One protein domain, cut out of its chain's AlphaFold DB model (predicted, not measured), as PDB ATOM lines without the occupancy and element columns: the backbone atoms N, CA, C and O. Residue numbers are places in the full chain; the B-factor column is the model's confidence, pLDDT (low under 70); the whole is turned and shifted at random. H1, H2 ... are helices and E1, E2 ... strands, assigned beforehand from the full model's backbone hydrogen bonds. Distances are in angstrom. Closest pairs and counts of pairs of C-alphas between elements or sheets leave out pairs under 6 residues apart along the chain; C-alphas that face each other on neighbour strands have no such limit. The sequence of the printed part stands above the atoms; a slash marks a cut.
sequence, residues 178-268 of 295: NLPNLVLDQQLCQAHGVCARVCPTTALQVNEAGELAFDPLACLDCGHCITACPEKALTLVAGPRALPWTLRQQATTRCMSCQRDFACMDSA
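What this domain is: This is residues 178 to 268 of the 295 residues of an uncharacterized protein of Halomonas sp. BC04 (UniProt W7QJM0). A small body with much loop holds a strand pair, E1 and E4, next to a three-stranded sheet, E2, E3 and E5, with two tiny helices, H1 and H2, packed together at one side; from this body the hairpin E6 and E7 reaches out as an arm that makes much of the length. The printed part has 91 residues, with two named helices and seven named strands in the order E1, H1, E2, E3, H2, E4, E5, E6, E7. The larger sheet has the order E2, E3, E5, and its neighbours are antiparallel, as are E1 with E4 and E6 with E7. The class is mixed, helices and strands, with 37 of the 91 residues in named elements. By its radius of gyration of the C-alphas, 14.1 A, the whole is compact, yet its outline is elongated, spanning 48 by 25 by 23 A.

Where its parts are: Find C-alpha 179 at (12.487, -18.309, 23.665); from there E1 runs to residue 184, 16.4 A away. Next come H1, residues 194 to 197, E2, residues 204 to 206, E3, residues 212 to 214, and H2, residues 224 to 228. E4, residues 234 to 239, covers 14.8 A from C-alpha 234 at (3.289, -12.646, 35.758). E5, residues 245 to 248, measures 9.1 A. E6 holds residues 252 to 254, and E7, residues 261 to 263, ends with C-alpha 263 at (13.501, -12.200, 54.454).

How they stand to each other: Look first at inner strand E3: it forms a hairpin with E2, where N 205 and O 213 are within hydrogen-bond range at 3.0 A, and it is the antiparallel neighbour of E5, where N 214 and O 245 are within hydrogen-bond range at 2.8 A. H1 is on this sheet at a height of 6.0 A; its closest C-alphas to E2 are those of Ala 196 and Leu 204, 4.6 A. H1 and H2 touch, closest at the C-alphas of Cys 195 and Cys 225, 4.3 A. H2 is not on the sheet. In H2 the O i to N i+4 pair is within hydrogen-bond range; H1 is too short for one. E1 and E4 are antiparallel at 145 degrees, with N 181 and O 237 at 2.8 A. E1 comes closest to E5 at the C-alphas of Leu 184 and Leu 247, 6.3 A. In the hairpin E6 and E7, N 253 and O 262 are 3.0 A apart; E5 and E6 are apart.

The domain as a whole: The two farthest C-alphas, those of Asn 178 and Ser 257, are 48.9 A apart. The printed part has no cut, and no link is long. The mean pLDDT of the printed part is 90.4; look at residues 265 to 268 for values under 70.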
ATOM      1  N   ASN A 178      13.835 -16.795  19.749       89.50
ATOM      2  CA  ASN A 178      12.561 -16.405  20.330       89.50
ATOM      3  C   ASN A 178      12.146 -17.456  21.365       89.50
ATOM      4  O   ASN A 178      11.398 -18.379  21.053       89.50
ATOM      5  N   LEU A 179      12.714 -17.364  22.570       92.19
ATOM      6  CA  LEU A 179      12.487 -18.309  23.665       92.19
ATOM      7  C   LEU A 179      11.363 -17.825  24.593       92.19
ATOM      8  O   LEU A 179      11.124 -16.615  24.683       92.19
ATOM      9  N   PRO A 180      10.694 -18.730  25.329       95.00
ATOM     10  CA  PRO A 180       9.723 -18.341  26.344       95.00
ATOM     11  C   PRO A 180      10.369 -17.487  27.434       95.00
ATOM     12  O   PRO A 180      11.429 -17.821  27.968       95.00
ATOM     13  N   ASN A 181       9.709 -16.400  27.806       95.88
ATOM     14  CA  ASN A 181      10.187 -15.465  28.810       95.88
ATOM     15  C   ASN A 181       9.045 -14.961  29.702       95.88
ATOM     16  O   ASN A 181       7.870 -15.010  29.342       95.88
ATOM     17  N   LEU A 182       9.392 -14.483  30.896       96.81
ATOM     18  CA  LEU A 182       8.438 -13.969  31.870       96.81
ATOM     19  C   LEU A 182       8.779 -12.537  32.264       96.81
ATOM     20  O   LEU A 182       9.928 -12.204  32.537       96.81
ATOM     21  N   VAL A 183       7.745 -11.708  32.348       96.25
ATOM     22  CA  VAL A 183       7.803 -10.385  32.972       96.25
ATOM     23  C   VAL A 183       7.062 -10.465  34.299       96.25
ATOM     24  O   VAL A 183       5.923 -10.936  34.340       96.25
ATOM     25  N   LEU A 184       7.718 -10.028  35.374       96.38
ATOM     26  CA  LEU A 184       7.149  -9.960  36.718       96.38
ATOM     27  C   LEU A 184       6.889  -8.503  37.105       96.38
ATOM     28  O   LEU A 184       7.813  -7.690  37.120       96.38
ATOM     29  N   ASP A 185       5.654  -8.204  37.489       96.06
ATOM     30  CA  ASP A 185       5.312  -6.977  38.197       96.06
ATOM     31  C   ASP A 185       5.711  -7.109  39.675       96.06
ATOM     32  O   ASP A 185       5.122  -7.882  40.439       96.06
ATOM     33  N   GLN A 186       6.747  -6.368  40.076       91.00
ATOM     34  CA  GLN A 186       7.277  -6.395  41.442       91.00
ATOM     35  C   GLN A 186       6.289  -5.832  42.468       91.00
ATOM     36  O   GLN A 186       6.332  -6.243  43.621       91.00
ATOM     37  N   GLN A 187       5.408  -4.909  42.072       89.81
ATOM     38  CA  GLN A 187       4.464  -4.267  42.990       89.81
ATOM     39  C   GLN A 187       3.297  -5.193  43.332       89.81
ATOM     40  O   GLN A 187       2.769  -5.151  44.441       89.81
ATOM     41  N   LEU A 188       2.913  -6.055  42.389       92.25
ATOM     42  CA  LEU A 188       1.859  -7.049  42.589       92.25
ATOM     43  C   LEU A 188       2.383  -8.354  43.206       92.25
ATOM     44  O   LEU A 188       1.609  -9.152  43.732       92.25
ATOM     45  N   CYS A 189       3.687  -8.629  43.135       92.50
ATOM     46  CA  CYS A 189       4.232  -9.905  43.581       92.50
ATOM     47  C   CYS A 189       4.309 -10.027  45.113       92.50
ATOM     48  O   CYS A 189       5.228  -9.524  45.745       92.50
ATOM     49  N   GLN A 190       3.425 -10.839  45.693       89.38
ATOM     50  CA  GLN A 190       3.395 -11.131  47.137       89.38
ATOM     51  C   GLN A 190       4.247 -12.348  47.563       89.38
ATOM     52  O   GLN A 190       4.006 -12.966  48.595       89.38
ATOM     53  N   ALA A 191       5.226 -12.761  46.749       90.81
ATOM     54  CA  ALA A 191       6.206 -13.803  47.104       90.81
ATOM     55  C   ALA A 191       5.646 -15.183  47.548       90.81
ATOM     56  O   ALA A 191       6.354 -15.971  48.169       90.81
ATOM     57  N   HIS A 192       4.414 -15.547  47.173       90.81
ATOM     58  CA  HIS A 192       3.770 -16.806  47.595       90.81
ATOM     59  C   HIS A 192       4.499 -18.105  47.175       90.81
ATOM     60  O   HIS A 192       4.193 -19.185  47.693       90.81
ATOM     61  N   GLY A 193       5.366 -18.041  46.156       92.50
ATOM     62  CA  GLY A 193       6.075 -19.197  45.586       92.50
ATOM     63  C   GLY A 193       5.193 -20.194  44.817       92.50
ATOM     64  O   GLY A 193       5.669 -21.240  44.385       92.50
ATOM     65  N   VAL A 194       3.901 -19.894  44.619       95.94
ATOM     66  CA  VAL A 194       2.961 -20.802  43.936       95.94
ATOM     67  C   VAL A 194       3.345 -21.048  42.476       95.94
ATOM     68  O   VAL A 194       3.210 -22.170  42.001       95.94
ATOM     69  N   CYS A 195       3.892 -20.034  41.797       97.19
ATOM     70  CA  CYS A 195       4.340 -20.113  40.409       97.19
ATOM     71  C   CYS A 195       5.462 -21.146  40.205       97.19
ATOM     72  O   CYS A 195       5.429 -21.881  39.222       97.19
ATOM     73  N   ALA A 196       6.401 -21.247  41.152       97.00
ATOM     74  CA  ALA A 196       7.444 -22.270  41.146       97.00
ATOM     75  C   ALA A 196       6.862 -23.666  41.420       97.00
ATOM     76  O   ALA A 196       7.153 -24.608  40.695       97.00
ATOM     77  N   ARG A 197       5.958 -23.790  42.406       96.06
ATOM     78  CA  ARG A 197       5.328 -25.078  42.760       96.06
ATOM     79  C   ARG A 197       4.471 -25.681  41.645       96.06
ATOM     80  O   ARG A 197       4.384 -26.899  41.551       96.06
ATOM     81  N   VAL A 198       3.814 -24.854  40.829       96.62
ATOM     82  CA  VAL A 198       2.973 -25.335  39.714       96.62
ATOM     83  C   VAL A 198       3.762 -25.571  38.426       96.62
ATOM     84  O   VAL A 198       3.190 -26.037  37.442       96.62
ATOM     85  N   CYS A 199       5.047 -25.207  38.386       96.38
ATOM     86  CA  CYS A 199       5.862 -25.344  37.190       96.38
ATOM     87  C   CYS A 199       6.199 -26.828  36.950       96.38
ATOM     88  O   CYS A 199       6.916 -27.419  37.756       96.38
ATOM     89  N   PRO A 200       5.732 -27.443  35.848       93.56
ATOM     90  CA  PRO A 200       5.902 -28.881  35.633       93.56
ATOM     91  C   PRO A 200       7.342 -29.288  35.296       93.56
ATOM     92  O   PRO A 200       7.681 -30.458  35.424       93.56
ATOM     93  N   THR A 201       8.166 -28.340  34.848       93.56
ATOM     94  CA  THR A 201       9.536 -28.560  34.356       93.56
ATOM     95  C   THR A 201      10.602 -27.916  35.227       93.56
ATOM     96  O   THR A 201      11.740 -27.805  34.792       93.56
ATOM     97  N   THR A 202      10.209 -27.391  36.393       93.06
ATOM     98  CA  THR A 202      11.080 -26.617  37.293       93.06
ATOM     99  C   THR A 202      11.779 -25.416  36.634       93.06
ATOM    100  O   THR A 202      12.783 -24.925  37.142       93.06
ATOM    101  N   ALA A 203      11.210 -24.866  35.555       96.50
ATOM    102  CA  ALA A 203      11.671 -23.619  34.938       96.50
ATOM    103  C   ALA A 203      11.569 -22.405  35.868       96.50
ATOM    104  O   ALA A 203      12.291 -21.433  35.691       96.50
ATOM    105  N   LEU A 204      10.660 -22.443  36.844       97.25
ATOM    106  CA  LEU A 204      10.577 -21.469  37.929       97.25
ATOM    107  C   LEU A 204      10.975 -22.142  39.232       97.25
ATOM    108  O   LEU A 204      10.383 -23.156  39.603       97.25
ATOM    109  N   GLN A 205      11.924 -21.549  39.951       96.06
ATOM    110  CA  GLN A 205      12.387 -22.062  41.239       96.06
ATOM    111  C   GLN A 205      12.534 -20.930  42.242       96.06
ATOM    112  O   GLN A 205      12.879 -19.806  41.886       96.06
ATOM    113  N   VAL A 206      12.259 -21.246  43.505       94.19
ATOM    114  CA  VAL A 206      12.569 -20.371  44.632       94.19
ATOM    115  C   VAL A 206      13.797 -20.955  45.318       94.19
ATOM    116  O   VAL A 206      13.742 -22.102  45.760       94.19
ATOM    117  N   ASN A 207      14.899 -20.207  45.356       89.25
ATOM    118  CA  ASN A 207      16.120 -20.667  46.021       89.25
ATOM    119  C   ASN A 207      16.014 -20.530  47.553       89.25
ATOM    120  O   ASN A 207      15.024 -20.025  48.081       89.25
ATOM    121  N   GLU A 208      17.040 -20.971  48.284       82.12
ATOM    122  CA  GLU A 208      17.065 -20.912  49.755       82.12
ATOM    123  C   GLU A 208      16.996 -19.477  50.305       82.12
ATOM    124  O   GLU A 208      16.422 -19.249  51.368       82.12
ATOM    125  N   ALA A 209      17.512 -18.497  49.554       80.62
ATOM    126  CA  ALA A 209      17.391 -17.075  49.877       80.62
ATOM    127  C   ALA A 209      15.974 -16.519  49.612       80.62
ATOM    128  O   ALA A 209      15.658 -15.393  49.998       80.62
ATOM    129  N   GLY A 210      15.103 -17.316  48.990       84.75
ATOM    130  CA  GLY A 210      13.738 -16.982  48.601       84.75
ATOM    131  C   GLY A 210      13.628 -16.194  47.298       84.75
ATOM    132  O   GLY A 210      12.543 -15.730  46.952       84.75
ATOM    133  N   GLU A 211      14.709 -16.047  46.544       91.31
ATOM    134  CA  GLU A 211      14.686 -15.407  45.232       91.31
ATOM    135  C   GLU A 211      13.939 -16.284  44.228       91.31
ATOM    136  O   GLU A 211      14.095 -17.506  44.214       91.31
ATOM    137  N   LEU A 212      13.141 -15.657  43.364       95.69
ATOM    138  CA  LEU A 212      12.463 -16.354  42.274       95.69
ATOM    139  C   LEU A 212      13.347 -16.307  41.028       95.69
ATOM    140  O   LEU A 212      13.531 -15.232  40.456       95.69
ATOM    141  N   ALA A 213      13.844 -17.458  40.590       96.19
ATOM    142  CA  ALA A 213      14.617 -17.618  39.365       96.19
ATOM    143  C   ALA A 213      13.764 -18.232  38.247       96.19
ATOM    144  O   ALA A 213      12.873 -19.044  38.509       96.19
ATOM    145  N   PHE A 214      14.055 -17.844  37.008       97.56
ATOM    146  CA  PHE A 214      13.428 -18.366  35.800       97.56
ATOM    147  C   PHE A 214      14.474 -18.833  34.788       97.56
ATOM    148  O   PHE A 214      15.387 -18.074  34.463       97.56
ATOM    149  N   ASP A 215      14.303 -20.049  34.272       97.00
ATOM    150  CA  ASP A 215      15.089 -20.640  33.190       97.00
ATOM    151  C   ASP A 215      14.251 -20.749  31.894       97.00
ATOM    152  O   ASP A 215      13.352 -21.596  31.801       97.00
ATOM    153  N   PRO A 216      14.551 -19.927  30.869       95.94
ATOM    154  CA  PRO A 216      13.899 -19.979  29.559       95.94
ATOM    155  C   PRO A 216      14.001 -21.343  28.857       95.94
ATOM    156  O   PRO A 216      13.052 -21.776  28.197       95.94
ATOM    157  N   LEU A 217      15.125 -22.053  29.009       95.00
ATOM    158  CA  LEU A 217      15.371 -23.329  28.325       95.00
ATOM    159  C   LEU A 217      14.638 -24.500  28.974       95.00
ATOM    160  O   LEU A 217      14.447 -25.530  28.332       95.00
ATOM    161  N   ALA A 218      14.187 -24.335  30.215       94.94
ATOM    162  CA  ALA A 218      13.331 -25.291  30.900       94.94
ATOM    163  C   ALA A 218      11.831 -24.979  30.723       94.94
ATOM    164  O   ALA A 218      10.988 -25.797  31.089       94.94
ATOM    165  N   CYS A 219      11.449 -23.819  30.178       95.69
ATOM    166  CA  CYS A 219      10.052 -23.383  30.112       95.69
ATOM    167  C   CYS A 219       9.279 -23.998  28.928       95.69
ATOM    168  O   CYS A 219       9.688 -23.880  27.780       95.69
ATOM    169  N   LEU A 220       8.105 -24.586  29.191       94.00
ATOM    170  CA  LEU A 220       7.206 -25.138  28.156       94.00
ATOM    171  C   LEU A 220       6.211 -24.129  27.566       94.00
ATOM    172  O   LEU A 220       5.329 -24.537  26.816       94.00
ATOM    173  N   ASP A 221       6.267 -22.859  27.970       94.50
ATOM    174  CA  ASP A 221       5.294 -21.836  27.545       94.50
ATOM    175  C   ASP A 221       3.829 -22.175  27.923       94.50
ATOM    176  O   ASP A 221       2.864 -21.729  27.317       94.50
ATOM    177  N   CYS A 222       3.635 -22.999  28.962       94.50
ATOM    178  CA  CYS A 222       2.323 -23.564  29.314       94.50
ATOM    179  C   CYS A 222       1.362 -22.599  30.038       94.50
ATOM    180  O   CYS A 222       0.192 -22.924  30.224       94.50
ATOM    181  N   GLY A 223       1.850 -21.454  30.525       95.81
ATOM    182  CA  GLY A 223       1.033 -20.451  31.220       95.81
ATOM    183  C   GLY A 223       0.536 -20.820  32.628       95.81
ATOM    184  O   GLY A 223      -0.104 -19.988  33.270       95.81
ATOM    185  N   HIS A 224       0.855 -22.005  33.173       96.38
ATOM    186  CA  HIS A 224       0.390 -22.412  34.511       96.38
ATOM    187  C   HIS A 224       0.772 -21.415  35.615       96.38
ATOM    188  O   HIS A 224      -0.026 -21.155  36.514       96.38
ATOM    189  N   CYS A 225       1.967 -20.824  35.541       97.50
ATOM    190  CA  CYS A 225       2.431 -19.835  36.513       97.50
ATOM    191  C   CYS A 225       1.586 -18.551  36.515       97.50
ATOM    192  O   CYS A 225       1.401 -17.955  37.574       97.50
ATOM    193  N   ILE A 226       1.041 -18.158  35.359       97.62
ATOM    194  CA  ILE A 226       0.164 -16.992  35.214       97.62
ATOM    195  C   ILE A 226      -1.181 -17.292  35.848       97.62
ATOM    196  O   ILE A 226      -1.651 -16.536  36.692       97.62
ATOM    197  N   THR A 227      -1.786 -18.420  35.471       97.25
ATOM    198  CA  THR A 227      -3.104 -18.812  35.981       97.25
ATOM    199  C   THR A 227      -3.083 -19.057  37.487       97.25
ATOM    200  O   THR A 227      -4.053 -18.741  38.168       97.25
ATOM    201  N   ALA A 228      -1.988 -19.604  38.018       96.94
ATOM    202  CA  ALA A 228      -1.863 -19.899  39.441       96.94
ATOM    203  C   ALA A 228      -1.542 -18.674  40.309       96.94
ATOM    204  O   ALA A 228      -1.679 -18.763  41.528       96.94
ATOM    205  N   CYS A 229      -1.077 -17.561  39.732       96.94
ATOM    206  CA  CYS A 229      -0.737 -16.360  40.490       96.94
ATOM    207  C   CYS A 229      -2.020 -15.615  40.912       96.94
ATOM    208  O   CYS A 229      -2.704 -15.085  40.035       96.94
ATOM    209  N   PRO A 230      -2.335 -15.505  42.221       96.44
ATOM    210  CA  PRO A 230      -3.552 -14.821  42.674       96.44
ATOM    211  C   PRO A 230      -3.584 -13.345  42.260       96.44
ATOM    212  O   PRO A 230      -4.618 -12.842  41.828       96.44
ATOM    213  N   GLU A 231      -2.418 -12.699  42.298       97.12
ATOM    214  CA  GLU A 231      -2.240 -11.274  41.995       97.12
ATOM    215  C   GLU A 231      -2.042 -10.989  40.502       97.12
ATOM    216  O   GLU A 231      -1.913  -9.837  40.102       97.12
ATOM    217  N   LYS A 232      -1.971 -12.034  39.662       96.69
ATOM    218  CA  LYS A 232      -1.678 -11.923  38.221       96.69
ATOM    219  C   LYS A 232      -0.411 -11.111  37.909       96.69
ATOM    220  O   LYS A 232      -0.328 -10.443  36.885       96.69
ATOM    221  N   ALA A 233       0.604 -11.222  38.763       97.38
ATOM    222  CA  ALA A 233       1.854 -10.473  38.642       97.38
ATOM    223  C   ALA A 233       2.772 -10.946  37.493       97.38
ATOM    224  O   ALA A 233       3.812 -10.340  37.261       97.38
ATOM    225  N   LEU A 234       2.448 -12.043  36.800       97.69
ATOM    226  CA  LEU A 234       3.289 -12.646  35.758       97.69
ATOM    227  C   LEU A 234       2.651 -12.509  34.375       97.69
ATOM    228  O   LEU A 234       1.471 -12.807  34.204       97.69
ATOM    229  N   THR A 235       3.465 -12.160  33.380       97.50
ATOM    230  CA  THR A 235       3.090 -12.143  31.958       97.50
ATOM    231  C   THR A 235       4.079 -12.965  31.136       97.50
ATOM    232  O   THR A 235       5.288 -12.856  31.337       97.50
ATOM    233  N   LEU A 236       3.565 -13.780  30.212       96.06
ATOM    234  CA  LEU A 236       4.349 -14.603  29.291       96.06
ATOM    235  C   LEU A 236       4.620 -13.790  28.036       96.06
ATOM    236  O   LEU A 236       3.701 -13.233  27.435       96.06
ATOM    237  N   VAL A 237       5.889 -13.702  27.674       95.56
ATOM    238  CA  VAL A 237       6.372 -12.999  26.489       95.56
ATOM    239  C   VAL A 237       7.427 -13.865  25.819       95.56
ATOM    240  O   VAL A 237       7.945 -14.798  26.423       95.56
ATOM    241  N   ALA A 238       7.782 -13.547  24.584       93.38
ATOM    242  CA  ALA A 238       8.908 -14.190  23.925       93.38
ATOM    243  C   ALA A 238      10.139 -13.270  23.990       93.38
ATOM    244  O   ALA A 238      10.003 -12.042  24.003       93.38
ATOM    245  N   GLY A 239      11.340 -13.836  24.107       91.38
ATOM    246  CA  GLY A 239      12.565 -13.051  24.221       91.38
ATOM    247  C   GLY A 239      13.849 -13.832  23.930       91.38
ATOM    248  O   GLY A 239      13.842 -15.060  23.910       91.38
ATOM    249  N   PRO A 240      14.979 -13.129  23.741       89.69
ATOM    250  CA  PRO A 240      16.230 -13.730  23.272       89.69
ATOM    251  C   PRO A 240      17.106 -14.336  24.367       89.69
ATOM    252  O   PRO A 240      18.179 -14.865  24.086       89.69
ATOM    253  N   ARG A 241      16.703 -14.238  25.636       89.44
ATOM    254  CA  ARG A 241      17.525 -14.710  26.751       89.44
ATOM    255  C   ARG A 241      17.464 -16.237  26.834       89.44
ATOM    256  O   ARG A 241      16.400 -16.790  27.061       89.44
ATOM    257  N   ALA A 242      18.624 -16.882  26.725       90.00
ATOM    258  CA  ALA A 242      18.787 -18.331  26.882       90.00
ATOM    259  C   ALA A 242      19.380 -18.744  28.244       90.00
ATOM    260  O   ALA A 242      19.597 -19.925  28.485       90.00
ATOM    261  N   LEU A 243      19.675 -17.783  29.127       91.56
ATOM    262  CA  LEU A 243      20.272 -18.041  30.439       91.56
ATOM    263  C   LEU A 243      19.265 -17.815  31.574       91.56
ATOM    264  O   LEU A 243      18.461 -16.874  31.483       91.56
ATOM    265  N   PRO A 244      19.344 -18.606  32.660       94.62
ATOM    266  CA  PRO A 244      18.540 -18.377  33.847       94.62
ATOM    267  C   PRO A 244      18.775 -16.992  34.446       94.62
ATOM    268  O   PRO A 244      19.882 -16.451  34.397       94.62
ATOM    269  N   TRP A 245      17.734 -16.415  35.039       94.81
ATOM    270  CA  TRP A 245      17.834 -15.120  35.700       94.81
ATOM    271  C   TRP A 245      16.826 -14.945  36.829       94.81
ATOM    272  O   TRP A 245      15.778 -15.590  36.870       94.81
ATOM    273  N   THR A 246      17.144 -14.038  37.747       95.31
ATOM    274  CA  THR A 246      16.305 -13.749  38.909       95.31
ATOM    275  C   THR A 246      15.178 -12.787  38.538       95.31
ATOM    276  O   THR A 246      15.424 -11.612  38.268       95.31
ATOM    277  N   LEU A 247      13.936 -13.282  38.557       94.44
ATOM    278  CA  LEU A 247      12.715 -12.489  38.387       94.44
ATOM    279  C   LEU A 247      12.429 -11.620  39.608       94.44
ATOM    280  O   LEU A 247      11.980 -10.491  39.457       94.44
ATOM    281  N   ARG A 248      12.665 -12.142  40.816       93.31
ATOM    282  CA  ARG A 248      12.433 -11.423  42.075       93.31
ATOM    283  C   ARG A 248      13.596 -11.639  43.020       93.31
ATOM    284  O   ARG A 248      13.854 -12.773  43.422       93.31
ATOM    285  N   GLN A 249      14.247 -10.544  43.387       87.88
ATOM    286  CA  GLN A 249      15.242 -10.518  44.451       87.88
ATOM    287  C   GLN A 249      14.546 -10.569  45.811       87.88
ATOM    288  O   GLN A 249      13.440 -10.049  45.968       87.88
ATOM    289  N   GLN A 250      15.191 -11.173  46.801       82.00
ATOM    290  CA  GLN A 250      14.713 -11.147  48.175       82.00
ATOM    291  C   GLN A 250      15.817 -10.605  49.073       82.00
ATOM    292  O   GLN A 250      16.849 -11.239  49.256       82.00
ATOM    293  N   ALA A 251      15.601  -9.410  49.625       75.31
ATOM    294  CA  ALA A 251      16.538  -8.839  50.577       75.31
ATOM    295  C   ALA A 251      16.480  -9.637  51.885       75.31
ATOM    296  O   ALA A 251      15.413  -9.793  52.483       75.31
ATOM    297  N   THR A 252      17.630 -10.129  52.335       76.44
ATOM    298  CA  THR A 252      17.787 -10.761  53.644       76.44
ATOM    299  C   THR A 252      18.458  -9.791  54.603       76.44
ATOM    300  O   THR A 252      19.454  -9.161  54.249       76.44
ATOM    301  N   THR A 253      17.948  -9.692  55.828       82.50
ATOM    302  CA  THR A 253      18.607  -8.956  56.911       82.50
ATOM    303  C   THR A 253      18.796  -9.849  58.126       82.50
ATOM    304  O   THR A 253      18.107 -10.858  58.294       82.50
ATOM    305  N   ARG A 254      19.732  -9.472  58.995       85.75
ATOM    306  CA  ARG A 254      20.039 -10.220  60.211       85.75
ATOM    307  C   ARG A 254      19.168  -9.730  61.359       85.75
ATOM    308  O   ARG A 254      19.167  -8.547  61.690       85.75
ATOM    309  N   CYS A 255      18.437 -10.639  61.996       87.50
ATOM    310  CA  CYS A 255      17.585 -10.302  63.133       87.50
ATOM    311  C   CYS A 255      18.408  -9.800  64.326       87.50
ATOM    312  O   CYS A 255      19.328 -10.484  64.767       87.50
ATOM    313  N   MET A 256      18.028  -8.669  64.925       90.00
ATOM    314  CA  MET A 256      18.742  -8.142  66.098       90.00
ATOM    315  C   MET A 256      18.579  -8.999  67.368       90.00
ATOM    316  O   MET A 256      19.444  -8.959  68.236       90.00
ATOM    317  N   SER A 257      17.504  -9.787  67.480       89.19
ATOM    318  CA  SER A 257      17.208 -10.598  68.672       89.19
ATOM    319  C   SER A 257      17.864 -11.985  68.625       89.19
ATOM    320  O   SER A 257      18.612 -12.342  69.530       89.19
ATOM    321  N   CYS A 258      17.641 -12.758  67.555       92.00
ATOM    322  CA  CYS A 258      18.188 -14.117  67.433       92.00
ATOM    323  C   CYS A 258      19.416 -14.232  66.524       92.00
ATOM    324  O   CYS A 258      19.962 -15.326  66.384       92.00
ATOM    325  N   GLN A 259      19.831 -13.143  65.867       88.75
ATOM    326  CA  GLN A 259      20.959 -13.105  64.929       88.75
ATOM    327  C   GLN A 259      20.848 -14.045  63.718       88.75
ATOM    328  O   GLN A 259      21.850 -14.247  63.032       88.75
ATOM    329  N   ARG A 260      19.663 -14.602  63.440       86.75
ATOM    330  CA  ARG A 260      19.384 -15.375  62.222       86.75
ATOM    331  C   ARG A 260      18.991 -14.448  61.081       86.75
ATOM    332  O   ARG A 260      18.325 -13.435  61.313       86.75
ATOM    333  N   ASP A 261      19.366 -14.830  59.869       84.75
ATOM    334  CA  ASP A 261      18.958 -14.120  58.661       84.75
ATOM    335  C   ASP A 261      17.486 -14.409  58.352       84.75
ATOM    336  O   ASP A 261      16.996 -15.525  58.551       84.75
ATOM    337  N   PHE A 262      16.759 -13.388  57.907       80.19
ATOM    338  CA  PHE A 262      15.360 -13.505  57.513       80.19
ATOM    339  C   PHE A 262      15.037 -12.592  56.332       80.19
ATOM    340  O   PHE A 262      15.697 -11.579  56.103       80.19
ATOM    341  N   ALA A 263      14.002 -12.968  55.583       75.06
ATOM    342  CA  ALA A 263      13.501 -12.200  54.454       75.06
ATOM    343  C   ALA A 263      12.825 -10.904  54.919       75.06
ATOM    344  O   ALA A 263      11.886 -10.947  55.718       75.06
ATOM    345  N   CYS A 264      13.259  -9.764  54.387       71.00
ATOM    346  CA  CYS A 264      12.550  -8.502  54.552       71.00
ATOM    347  C   CYS A 264      11.303  -8.514  53.665       71.00
ATOM    348  O   CYS A 264      11.415  -8.646  52.447       71.00
ATOM    349  N   MET A 265      10.122  -8.393  54.271       58.09
ATOM    350  CA  MET A 265       8.860  -8.328  53.525       58.09
ATOM    351  C   MET A 265       8.548  -6.911  53.020       58.09
ATOM    352  O   MET A 265       7.856  -6.776  52.017       58.09
ATOM    353  N   ASP A 266       9.125  -5.877  53.640       56.62
ATOM    354  CA  ASP A 266       8.837  -4.480  53.311       56.62
ATOM    355  C   ASP A 266       9.952  -3.879  52.451       56.62
ATOM    356  O   ASP A 266      10.977  -3.391  52.934       56.62
ATOM    357  N   SER A 267       9.754  -3.907  51.137       49.22
ATOM    358  CA  SER A 267      10.481  -3.030  50.224       49.22
ATOM    359  C   SER A 267       9.801  -1.655  50.211       49.22
ATOM    360  O   SER A 267       8.746  -1.505  49.603       49.22
ATOM    361  N   ALA A 268      10.447  -0.667  50.842       45.41
ATOM    362  CA  ALA A 268      10.146   0.775  50.787       45.41
ATOM    363  C   ALA A 268       8.995   1.324  51.670       45.41
ATOM    364  O   ALA A 268       8.075   1.970  51.176       45.41
TER     365      ALA A 268